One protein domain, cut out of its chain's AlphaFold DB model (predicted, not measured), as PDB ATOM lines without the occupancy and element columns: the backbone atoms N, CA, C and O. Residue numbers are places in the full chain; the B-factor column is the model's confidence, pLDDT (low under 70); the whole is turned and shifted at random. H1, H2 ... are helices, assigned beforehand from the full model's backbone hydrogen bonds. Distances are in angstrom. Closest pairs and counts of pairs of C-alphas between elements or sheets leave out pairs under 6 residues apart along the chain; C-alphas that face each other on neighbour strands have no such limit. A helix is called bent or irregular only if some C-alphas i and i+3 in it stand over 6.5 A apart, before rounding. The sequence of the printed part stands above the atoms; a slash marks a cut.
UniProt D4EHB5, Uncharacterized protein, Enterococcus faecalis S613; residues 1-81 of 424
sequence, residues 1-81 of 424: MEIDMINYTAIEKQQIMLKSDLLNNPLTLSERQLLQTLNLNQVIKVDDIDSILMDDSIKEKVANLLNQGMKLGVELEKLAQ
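What this domain is: This is residues 1 to 81 of the 424 residues of an uncharacterized protein of Enterococcus faecalis S613 (UniProt D4EHB5). H1 is in the middle of an elongated body; toward one end H3 and H4 form a helical hairpin, H4 packing on H1, with H2 near both H1 and H4, while toward the other end run the longest helix, H5, and the unnamed stretch of residues 1 to 9, whose first residue, Met 1, lies beyond the end of H5 and makes that end of the length. The 81 printed residues hold five named helices, H1 to H5, and no named strand: all helix, compact, radius of gyration of the C-alphas 13.5 A, spans 48 by 23 by 20 A.

Where its parts are: H5, residues 69 to 81, is 18.7 A long and ends at C-alpha 81 (116.631, 82.939, 63.747). H4 is residues 56 to 66, 15.3 A; H1, residues 10 to 19, 14.1 A, begins at C-alpha 10 (122.577, 66.657, 75.862). H2 is residues 29 to 37, 13.7 A; H3, residues 46 to 51, 10.3 A, is only just irregular, C-alphas 47 and 50 being 6.8 A apart.

How they stand to each other: H5, with residues 69 to 72 alone, only just touches H1, with 3 pairs of C-alphas within 8 A, the closest Met 17 and Leu 72 at 7.0 A, about perpendicular at 86 degrees. H1 touches H4, closest C-alphas Met 17 and Leu 65, 6.1 A, at a steep tilt of 50 degrees, opposite ways. The hairpin H3 and H4 touch at a shallow tilt of 24 degrees, opposite ways, closest C-alphas Val 46 and Ala 63, 5.8 A. Every O i to N i+4 pair is within hydrogen-bond range in H1, H4 and H5, 4 of 5 in H2, and 0 of 2 in H3, where 2 of 3 O i to N i+3 pairs are.

The domain as a whole: The C-alphas of Met 1 and Asp 55, the two farthest apart, are 48.1 A apart. The printed part has no cut and no long link; pLDDT is under 70 in residues 1 to 6, 36 to 48 and 50 to 53.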
ATOM      1  N   MET A   1     128.764  84.250  55.972       32.94
ATOM      2  CA  MET A   1     129.010  84.036  57.408       32.94
ATOM      3  C   MET A   1     128.073  82.936  57.830       32.94
ATOM      4  O   MET A   1     126.871  83.166  57.853       32.94
ATOM      5  N   GLU A   2     128.609  81.729  57.987       27.31
ATOM      6  CA  GLU A   2     127.878  80.601  58.560       27.31
ATOM      7  C   GLU A   2     127.390  81.011  59.951       27.31
ATOM      8  O   GLU A   2     128.158  81.536  60.756       27.31
ATOM      9  N   ILE A   3     126.090  80.860  60.191       33.50
ATOM     10  CA  ILE A   3     125.520  80.986  61.528       33.50
ATOM     11  C   ILE A   3     125.994  79.730  62.249       33.50
ATOM     12  O   ILE A   3     125.465  78.649  61.987       33.50
ATOM     13  N   ASP A   4     127.018  79.852  63.092       35.84
ATOM     14  CA  ASP A   4     127.375  78.788  64.025       35.84
ATOM     15  C   ASP A   4     126.108  78.431  64.808       35.84
ATOM     16  O   ASP A   4     125.599  79.222  65.606       35.84
ATOM     17  N   MET A   5     125.537  77.255  64.530       45.06
ATOM     18  CA  MET A   5     124.453  76.727  65.346       45.06
ATOM     19  C   MET A   5     125.007  76.560  66.755       45.06
ATOM     20  O   MET A   5     125.934  75.779  66.970       45.06
ATOM     21  N   ILE A   6     124.431  77.276  67.719       58.94
ATOM     22  CA  ILE A   6     124.742  77.081  69.132       58.94
ATOM     23  C   ILE A   6     124.411  75.624  69.476       58.94
ATOM     24  O   ILE A   6     123.246  75.231  69.585       58.94
ATOM     25  N   ASN A   7     125.448  74.797  69.589       74.75
ATOM     26  CA  ASN A   7     125.314  73.376  69.866       74.75
ATOM     27  C   ASN A   7     125.194  73.163  71.376       74.75
ATOM     28  O   ASN A   7     126.195  73.023  72.073       74.75
ATOM     29  N   TYR A   8     123.958  73.105  71.874       87.44
ATOM     30  CA  TYR A   8     123.684  72.696  73.252       87.44
ATOM     31  C   TYR A   8     124.016  71.211  73.458       87.44
ATOM     32  O   TYR A   8     123.620  70.348  72.659       87.44
ATOM     33  N   THR A   9     124.701  70.903  74.559       88.19
ATOM     34  CA  THR A   9     124.972  69.536  75.020       88.19
ATOM     35  C   THR A   9     123.673  68.783  75.332       88.19
ATOM     36  O   THR A   9     122.596  69.368  75.454       88.19
ATOM     37  N   ALA A  10     123.747  67.456  75.481       86.50
ATOM     38  CA  ALA A  10     122.577  66.657  75.862       86.50
ATOM     39  C   ALA A  10     121.979  67.102  77.211       86.50
ATOM     40  O   ALA A  10     120.758  67.164  77.347       86.50
ATOM     41  N   ILE A  11     122.836  67.466  78.171       86.38
ATOM     42  CA  ILE A  11     122.428  67.954  79.494       86.38
ATOM     43  C   ILE A  11     121.736  69.315  79.366       86.38
ATOM     44  O   ILE A  11     120.627  69.482  79.865       86.38
ATOM     45  N   GLU A  12     122.325  70.261  78.634       89.25
ATOM     46  CA  GLU A  12     121.729  71.586  78.412       89.25
ATOM     47  C   GLU A  12     120.383  71.489  77.690       89.25
ATOM     48  O   GLU A  12     119.431  72.168  78.065       89.25
ATOM     49  N   LYS A  13     120.248  70.593  76.702       91.75
ATOM     50  CA  LYS A  13     118.960  70.335  76.041       91.75
ATOM     51  C   LYS A  13     117.907  69.867  77.040       91.75
ATOM     52  O   LYS A  13     116.811  70.420  77.048       91.75
ATOM     53  N   GLN A  14     118.230  68.914  77.915       90.19
ATOM     54  CA  GLN A  14     117.300  68.479  78.961       90.19
ATOM     55  C   GLN A  14     116.961  69.603  79.941       90.19
ATOM     56  O   GLN A  14     115.792  69.788  80.279       90.19
ATOM     57  N   GLN A  15     117.948  70.401  80.350       89.31
ATOM     58  CA  GLN A  15     117.703  71.568  81.191       89.31
ATOM     59  C   GLN A  15     116.741  72.545  80.506       89.31
ATOM     60  O   GLN A  15     115.768  72.963  81.128       89.31
ATOM     61  N   ILE A  16     116.917  72.842  79.215       93.19
ATOM     62  CA  ILE A  16     115.995  73.704  78.460       93.19
ATOM     63  C   ILE A  16     114.586  73.105  78.437       93.19
ATOM     64  O   ILE A  16     113.611  73.825  78.656       93.19
ATOM     65  N   MET A  17     114.452  71.796  78.227       92.75
ATOM     66  CA  MET A  17     113.149  71.123  78.179       92.75
ATOM     67  C   MET A  17     112.400  71.200  79.511       92.75
ATOM     68  O   MET A  17     111.187  71.402  79.521       92.75
ATOM     69  N   LEU A  18     113.117  71.063  80.629       90.62
ATOM     70  CA  LEU A  18     112.528  71.016  81.968       90.62
ATOM     71  C   LEU A  18     112.369  72.402  82.607       90.62
ATOM     72  O   LEU A  18     111.476  72.605  83.430       90.62
ATOM     73  N   LYS A  19     113.234  73.358  82.255       89.50
ATOM     74  CA  LYS A  19     113.342  74.658  82.935       89.50
ATOM     75  C   LYS A  19     112.841  75.842  82.111       89.50
ATOM     76  O   LYS A  19     112.679  76.916  82.681       89.50
ATOM     77  N   SER A  20     112.529  75.671  80.824       91.69
ATOM     78  CA  SER A  20     111.900  76.715  79.996       91.69
ATOM     79  C   SER A  20     110.391  76.492  79.807       91.69
ATOM     80  O   SER A  20     109.823  75.486  80.228       91.69
ATOM     81  N   ASP A  21     109.711  77.454  79.181       93.44
ATOM     82  CA  ASP A  21     108.313  77.345  78.741       93.44
ATOM     83  C   ASP A  21     108.162  77.238  77.208       93.44
ATOM     84  O   ASP A  21     107.103  77.539  76.655       93.44
ATOM     85  N   LEU A  22     109.215  76.781  76.517       92.88
ATOM     86  CA  LEU A  22     109.234  76.611  75.057       92.88
ATOM     87  C   LEU A  22     108.361  75.442  74.577       92.88
ATOM     88  O   LEU A  22     107.818  75.463  73.471       92.88
ATOM     89  N   LEU A  23     108.210  74.404  75.397       93.69
ATOM     90  CA  LEU A  23     107.505  73.178  75.030       93.69
ATOM     91  C   LEU A  23     106.042  73.174  75.482       93.69
ATOM     92  O   LEU A  23     105.563  74.090  76.152       93.69
ATOM     93  N   ASN A  24     105.296  72.152  75.058       86.00
ATOM     94  CA  ASN A  24     103.922  71.979  75.520       86.00
ATOM     95  C   ASN A  24     103.910  71.463  76.954       86.00
ATOM     96  O   ASN A  24     104.709  70.595  77.297       86.00
ATOM     97  N   ASN A  25     102.942  71.944  77.737       85.94
ATOM     98  CA  ASN A  25     102.752  71.578  79.140       85.94
ATOM     99  C   ASN A  25     104.029  71.774  79.983       85.94
ATOM    100  O   ASN A  25     104.483  70.830  80.629       85.94
ATOM    101  N   PRO A  26     104.633  72.980  79.966       89.31
ATOM    102  CA  PRO A  26     105.844  73.233  80.729       89.31
ATOM    103  C   PRO A  26     105.567  73.147  82.230       89.31
ATOM    104  O   PRO A  26     104.462  73.448  82.689       89.31
ATOM    105  N   LEU A  27     106.599  72.805  82.995       85.44
ATOM    106  CA  LEU A  27     106.523  72.807  84.452       85.44
ATOM    107  C   LEU A  27     106.296  74.225  84.980       85.44
ATOM    108  O   LEU A  27     106.884  75.197  84.489       85.44
ATOM    109  N   THR A  28     105.454  74.327  86.002       84.25
ATOM    110  CA  THR A  28     105.256  75.533  86.808       84.25
ATOM    111  C   THR A  28     106.515  75.868  87.608       84.25
ATOM    112  O   THR A  28     107.401  75.033  87.780       84.25
ATOM    113  N   LEU A  29     106.601  77.097  88.130       80.44
ATOM    114  CA  LEU A  29     107.744  77.521  88.945       80.44
ATOM    115  C   LEU A  29     107.942  76.603  90.165       80.44
ATOM    116  O   LEU A  29     109.058  76.152  90.406       80.44
ATOM    117  N   SER A  30     106.859  76.261  90.871       79.06
ATOM    118  CA  SER A  30     106.891  75.355  92.027       79.06
ATOM    119  C   SER A  30     107.363  73.947  91.650       79.06
ATOM    120  O   SER A  30     108.212  73.379  92.331       79.06
ATOM    121  N   GLU A  31     106.883  73.396  90.530       82.38
ATOM    122  CA  GLU A  31     107.335  72.085  90.038       82.38
ATOM    123  C   GLU A  31     108.825  72.108  89.653       82.38
ATOM    124  O   GLU A  31     109.563  71.174  89.960       82.38
ATOM    125  N   ARG A  32     109.317  73.198  89.045       80.31
ATOM    126  CA  ARG A  32     110.748  73.355  88.721       80.31
ATOM    127  C   ARG A  32     111.636  73.443  89.959       80.31
ATOM    128  O   ARG A  32     112.784  73.002  89.879       80.31
ATOM    129  N   GLN A  33     111.136  74.019  91.054       74.25
ATOM    130  CA  GLN A  33     111.838  74.078  92.339       74.25
ATOM    131  C   GLN A  33     111.934  72.696  92.986       74.25
ATOM    132  O   GLN A  33     112.994  72.345  93.490       74.25
ATOM    133  N   LEU A  34     110.881  71.875  92.900       73.06
ATOM    134  CA  LEU A  34     110.952  70.476  93.335       73.06
ATOM    135  C   LEU A  34     112.032  69.712  92.555       73.06
ATOM    136  O   LEU A  34     112.772  68.933  93.137       73.06
ATOM    137  N   LEU A  35     112.209  69.998  91.259       70.38
ATOM    138  CA  LEU A  35     113.301  69.417  90.470       70.38
ATOM    139  C   LEU A  35     114.704  69.910  90.854       70.38
ATOM    140  O   LEU A  35     115.672  69.267  90.466       70.38
ATOM    141  N   GLN A  36     114.860  71.022  91.583       59.62
ATOM    142  CA  GLN A  36     116.189  71.491  92.010       59.62
ATOM    143  C   GLN A  36     116.828  70.570  93.062       59.62
ATOM    144  O   GLN A  36     118.043  70.611  93.236       59.62
ATOM    145  N   THR A  37     116.050  69.705  93.724       54.47
ATOM    146  CA  THR A  37     116.590  68.678  94.631       54.47
ATOM    147  C   THR A  37     117.140  67.459  93.891       54.47
ATOM    148  O   THR A  37     117.790  66.614  94.505       54.47
ATOM    149  N   LEU A  38     116.890  67.345  92.582       58.06
ATOM    150  CA  LEU A  38     117.469  66.313  91.733       58.06
ATOM    151  C   LEU A  38     118.784  66.818  91.151       58.06
ATOM    152  O   LEU A  38     118.870  67.912  90.593       58.06
ATOM    153  N   ASN A  39     119.823  66.002  91.270       53.31
ATOM    154  CA  ASN A  39     121.154  66.338  90.790       53.31
ATOM    155  C   ASN A  39     121.189  66.222  89.249       53.31
ATOM    156  O   ASN A  39     121.565  65.190  88.704       53.31
ATOM    157  N   LEU A  40     120.771  67.279  88.539       58.38
ATOM    158  CA  LEU A  40     120.662  67.364  87.066       58.38
ATOM    159  C   LEU A  40     122.015  67.377  86.320       58.38
ATOM    160  O   LEU A  40     122.081  67.724  85.144       58.38
ATOM    161  N   ASN A  41     123.105  66.994  86.986       56.69
ATOM    162  CA  ASN A  41     124.448  66.921  86.403       56.69
ATOM    163  C   ASN A  41     124.664  65.660  85.541       56.69
ATOM    164  O   ASN A  41     125.757  65.443  85.019       56.69
ATOM    165  N   GLN A  42     123.637  64.821  85.392       61.06
ATOM    166  CA  GLN A  42     123.619  63.646  84.527       61.06
ATOM    167  C   GLN A  42     122.336  63.639  83.691       61.06
ATOM    168  O   GLN A  42     121.297  64.134  84.126       61.06
ATOM    169  N   VAL A  43     122.421  63.083  82.480       61.94
ATOM    170  CA  VAL A  43     121.273  62.940  81.575       61.94
ATOM    171  C   VAL A  43     120.256  62.001  82.222       61.94
ATOM    172  O   VAL A  43     120.544  60.818  82.395       61.94
ATOM    173  N   ILE A  44     119.071  62.512  82.554       68.75
ATOM    174  CA  ILE A  44     117.979  61.697  83.096       68.75
ATOM    175  C   ILE A  44     117.417  60.862  81.948       68.75
ATOM    176  O   ILE A  44     116.938  61.421  80.955       68.75
ATOM    177  N   LYS A  45     117.474  59.532  82.054       66.19
ATOM    178  CA  LYS A  45     116.742  58.662  81.129       66.19
ATOM    179  C   LYS A  45     115.293  58.565  81.584       66.19
ATOM    180  O   LYS A  45     115.009  58.611  82.776       66.19
ATOM    181  N   VAL A  46     114.381  58.421  80.626       62.16
ATOM    182  CA  VAL A  46     112.944  58.300  80.915       62.16
ATOM    183  C   VAL A  46     112.670  57.114  81.849       62.16
ATOM    184  O   VAL A  46     111.866  57.243  82.765       62.16
ATOM    185  N   ASP A  47     113.425  56.025  81.694       60.22
ATOM    186  CA  ASP A  47     113.319  54.812  82.515       60.22
ATOM    187  C   ASP A  47     113.745  55.023  83.983       60.22
ATOM    188  O   ASP A  47     113.344  54.265  84.862       60.22
ATOM    189  N   ASP A  48     114.526  56.070  84.272       66.62
ATOM    190  CA  ASP A  48     115.007  56.371  85.624       66.62
ATOM    191  C   ASP A  48     114.022  57.274  86.401       66.62
ATOM    192  O   ASP A  48     114.197  57.497  87.603       66.62
ATOM    193  N   ILE A  49     112.967  57.790  85.752       70.00
ATOM    194  CA  ILE A  49     112.009  58.741  86.353       70.00
ATOM    195  C   ILE A  49     111.201  58.098  87.484       70.00
ATOM    196  O   ILE A  49     110.892  58.765  88.474       70.00
ATOM    197  N   ASP A  50     110.899  56.804  87.389       65.38
ATOM    198  CA  ASP A  50     110.108  56.101  88.404       65.38
ATOM    199  C   ASP A  50     110.799  56.086  89.775       65.38
ATOM    200  O   ASP A  50     110.124  56.103  90.807       65.38
ATOM    201  N   SER A  51     112.137  56.160  89.784       63.94
ATOM    202  CA  SER A  51     112.969  56.206  90.993       63.94
ATOM    203  C   SER A  51     112.986  57.570  91.701       63.94
ATOM    204  O   SER A  51     113.471  57.683  92.828       63.94
ATOM    205  N   ILE A  52     112.431  58.614  91.075       69.62
ATOM    206  CA  ILE A  52     112.357  59.966  91.635       69.62
ATOM    207  C   ILE A  52     111.263  60.023  92.718       69.62
ATOM    208  O   ILE A  52     110.119  59.633  92.496       69.62
ATOM    209  N   LEU A  53     111.579  60.558  93.899       68.56
ATOM    210  CA  LEU A  53     110.615  60.788  94.988       68.56
ATOM    211  C   LEU A  53     109.749  62.033  94.712       68.56
ATOM    212  O   LEU A  53     109.986  63.099  95.275       68.56
ATOM    213  N   MET A  54     108.770  61.905  93.812       74.06
ATOM    214  CA  MET A  54     107.805  62.952  93.437       74.06
ATOM    215  C   MET A  54     106.435  62.353  93.107       74.06
ATOM    216  O   MET A  54     106.337  61.160  92.827       74.06
ATOM    217  N   ASP A  55     105.401  63.198  93.093       80.38
ATOM    218  CA  ASP A  55     104.050  62.813  92.679       80.38
ATOM    219  C   ASP A  55     104.033  62.262  91.245       80.38
ATOM    220  O   ASP A  55     104.664  62.825  90.341       80.38
ATOM    221  N   ASP A  56     103.233  61.218  91.010       81.19
ATOM    222  CA  ASP A  56     103.131  60.551  89.702       81.19
ATOM    223  C   ASP A  56     102.726  61.515  88.577       81.19
ATOM    224  O   ASP A  56     103.221  61.417  87.454       81.19
ATOM    225  N   SER A  57     101.909  62.530  88.886       82.81
ATOM    226  CA  SER A  57     101.529  63.550  87.896       82.81
ATOM    227  C   SER A  57     102.710  64.418  87.433       82.81
ATOM    228  O   SER A  57     102.745  64.859  86.283       82.81
ATOM    229  N   ILE A  58     103.699  64.662  88.301       82.75
ATOM    230  CA  ILE A  58     104.902  65.434  87.962       82.75
ATOM    231  C   ILE A  58     105.852  64.553  87.152       82.75
ATOM    232  O   ILE A  58     106.391  65.014  86.145       82.75
ATOM    233  N   LYS A  59     106.007  63.279  87.537       84.38
ATOM    234  CA  LYS A  59     106.783  62.288  86.774       84.38
ATOM    235  C   LYS A  59     106.289  62.171  85.337       84.38
ATOM    236  O   LYS A  59     107.088  62.266  84.406       84.38
ATOM    237  N   GLU A  60     104.974  62.066  85.148       86.44
ATOM    238  CA  GLU A  60     104.354  62.001  83.822       86.44
ATOM    239  C   GLU A  60     104.656  63.258  82.989       86.44
ATOM    240  O   GLU A  60     105.026  63.162  81.814       86.44
ATOM    241  N   LYS A  61     104.582  64.453  83.595       88.69
ATOM    242  CA  LYS A  61     104.954  65.709  82.922       88.69
ATOM    243  C   LYS A  61     106.428  65.744  82.526       88.69
ATOM    244  O   LYS A  61     106.736  66.156  81.409       88.69
ATOM    245  N   VAL A  62     107.331  65.322  83.412       87.94
ATOM    246  CA  VAL A  62     108.775  65.257  83.137       87.94
ATOM    247  C   VAL A  62     109.048  64.304  81.973       87.94
ATOM    248  O   VAL A  62     109.712  64.699  81.016       87.94
ATOM    249  N   ALA A  63     108.479  63.096  81.999       87.88
ATOM    250  CA  ALA A  63     108.613  62.115  80.922       87.88
ATOM    251  C   ALA A  63     108.090  62.663  79.584       87.88
ATOM    252  O   ALA A  63     108.761  62.569  78.555       87.88
ATOM    253  N   ASN A  64     106.916  63.303  79.596       89.88
ATOM    254  CA  ASN A  64     106.337  63.932  78.412       89.88
ATOM    255  C   ASN A  64     107.250  65.029  77.852       89.88
ATOM    256  O   ASN A  64     107.509  65.062  76.648       89.88
ATOM    257  N   LEU A  65     107.780  65.905  78.710       91.06
ATOM    258  CA  LEU A  65     108.714  66.942  78.283       91.06
ATOM    259  C   LEU A  65     109.958  66.325  77.654       91.06
ATOM    260  O   LEU A  65     110.267  66.694  76.526       91.06
ATOM    261  N   LEU A  66     110.608  65.355  78.307       90.06
ATOM    262  CA  LEU A  66     111.809  64.672  77.803       90.06
ATOM    263  C   LEU A  66     111.592  63.946  76.460       90.06
ATOM    264  O   LEU A  66     112.524  63.850  75.662       90.06
ATOM    265  N   ASN A  67     110.362  63.534  76.149       91.25
ATOM    266  CA  ASN A  67     110.003  62.949  74.851       91.25
ATOM    267  C   ASN A  67     109.799  63.983  73.724       91.25
ATOM    268  O   ASN A  67     109.695  63.619  72.553       91.25
ATOM    269  N   GLN A  68     109.783  65.285  74.025       92.56
ATOM    270  CA  GLN A  68     109.581  66.358  73.040       92.56
ATOM    271  C   GLN A  68     110.891  66.857  72.385       92.56
ATOM    272  O   GLN A  68     110.955  67.992  71.910       92.56
ATOM    273  N   GLY A  69     111.940  66.029  72.305       90.00
ATOM    274  CA  GLY A  69     113.258  66.426  71.778       90.00
ATOM    275  C   GLY A  69     113.244  66.976  70.340       90.00
ATOM    276  O   GLY A  69     113.892  67.984  70.061       90.00
ATOM    277  N   MET A  70     112.448  66.392  69.432       89.56
ATOM    278  CA  MET A  70     112.283  66.932  68.069       89.56
ATOM    279  C   MET A  70     111.658  68.332  68.082       89.56
ATOM    280  O   MET A  70     112.092  69.225  67.355       89.56
ATOM    281  N   LYS A  71     110.654  68.543  68.941       93.00
ATOM    282  CA  LYS A  71     109.988  69.837  69.086       93.00
ATOM    283  C   LYS A  71     110.926  70.888  69.669       93.00
ATOM    284  O   LYS A  71     110.903  72.027  69.212       93.00
ATOM    285  N   LEU A  72     111.768  70.500  70.630       94.75
ATOM    286  CA  LEU A  72     112.814  71.371  71.150       94.75
ATOM    287  C   LEU A  72     113.723  71.858  70.019       94.75
ATOM    288  O   LEU A  72     113.964  73.053  69.935       94.75
ATOM    289  N   GLY A  73     114.180  70.963  69.135       92.06
ATOM    290  CA  GLY A  73     115.029  71.335  67.998       92.06
ATOM    291  C   GLY A  73     114.425  72.455  67.146       92.06
ATOM    292  O   GLY A  73     115.091  73.451  66.880       92.06
ATOM    293  N   VAL A  74     113.132  72.343  66.820       92.75
ATOM    294  CA  VAL A  74     112.393  73.371  66.066       92.75
ATOM    295  C   VAL A  74     112.300  74.694  66.833       92.75
ATOM    296  O   VAL A  74     112.447  75.762  66.244       92.75
ATOM    297  N   GLU A  75     112.035  74.660  68.141       94.50
ATOM    298  CA  GLU A  75     111.962  75.889  68.942       94.50
ATOM    299  C   GLU A  75     113.337  76.560  69.079       94.50
ATOM    300  O   GLU A  75     113.422  77.778  68.953       94.50
ATOM    301  N   LEU A  76     114.419  75.794  69.251       94.56
ATOM    302  CA  LEU A  76     115.783  76.332  69.307       94.56
ATOM    303  C   LEU A  76     116.188  77.013  67.996       94.56
ATOM    304  O   LEU A  76     116.773  78.093  68.027       94.56
ATOM    305  N   GLU A  77     115.828  76.429  66.852       91.69
ATOM    306  CA  GLU A  77     116.073  77.047  65.547       91.69
ATOM    307  C   GLU A  77     115.313  78.375  65.402       91.69
ATOM    308  O   GLU A  77     115.884  79.376  64.969       91.69
ATOM    309  N   LYS A  78     114.047  78.430  65.839       92.56
ATOM    310  CA  LYS A  78     113.261  79.677  65.841       92.56
ATOM    311  C   LYS A  78     113.876  80.754  66.730       92.56
ATOM    312  O   LYS A  78     113.849  81.924  66.354       92.56
ATOM    313  N   LEU A  79     114.385  80.381  67.906       93.75
ATOM    314  CA  LEU A  79     115.067  81.316  68.799       93.75
ATOM    315  C   LEU A  79     116.329  81.873  68.132       93.75
ATOM    316  O   LEU A  79     116.486  83.091  68.066       93.75
ATOM    317  N   ALA A  80     117.156  81.002  67.546       91.00
ATOM    318  CA  ALA A  80     118.373  81.398  66.841       91.00
ATOM    319  C   ALA A  80     118.084  82.348  65.664       91.00
ATOM    320  O   ALA A  80     118.722  83.391  65.543       91.00
ATOM    321  N   GLN A  81     117.061  82.060  64.849       91.06
ATOM    322  CA  GLN A  81     116.631  82.939  63.747       91.06
ATOM    323  C   GLN A  81     116.187  84.332  64.219       91.06
ATOM    324  O   GLN A  81     116.223  85.290  63.449       91.06
TER     325      GLN A  81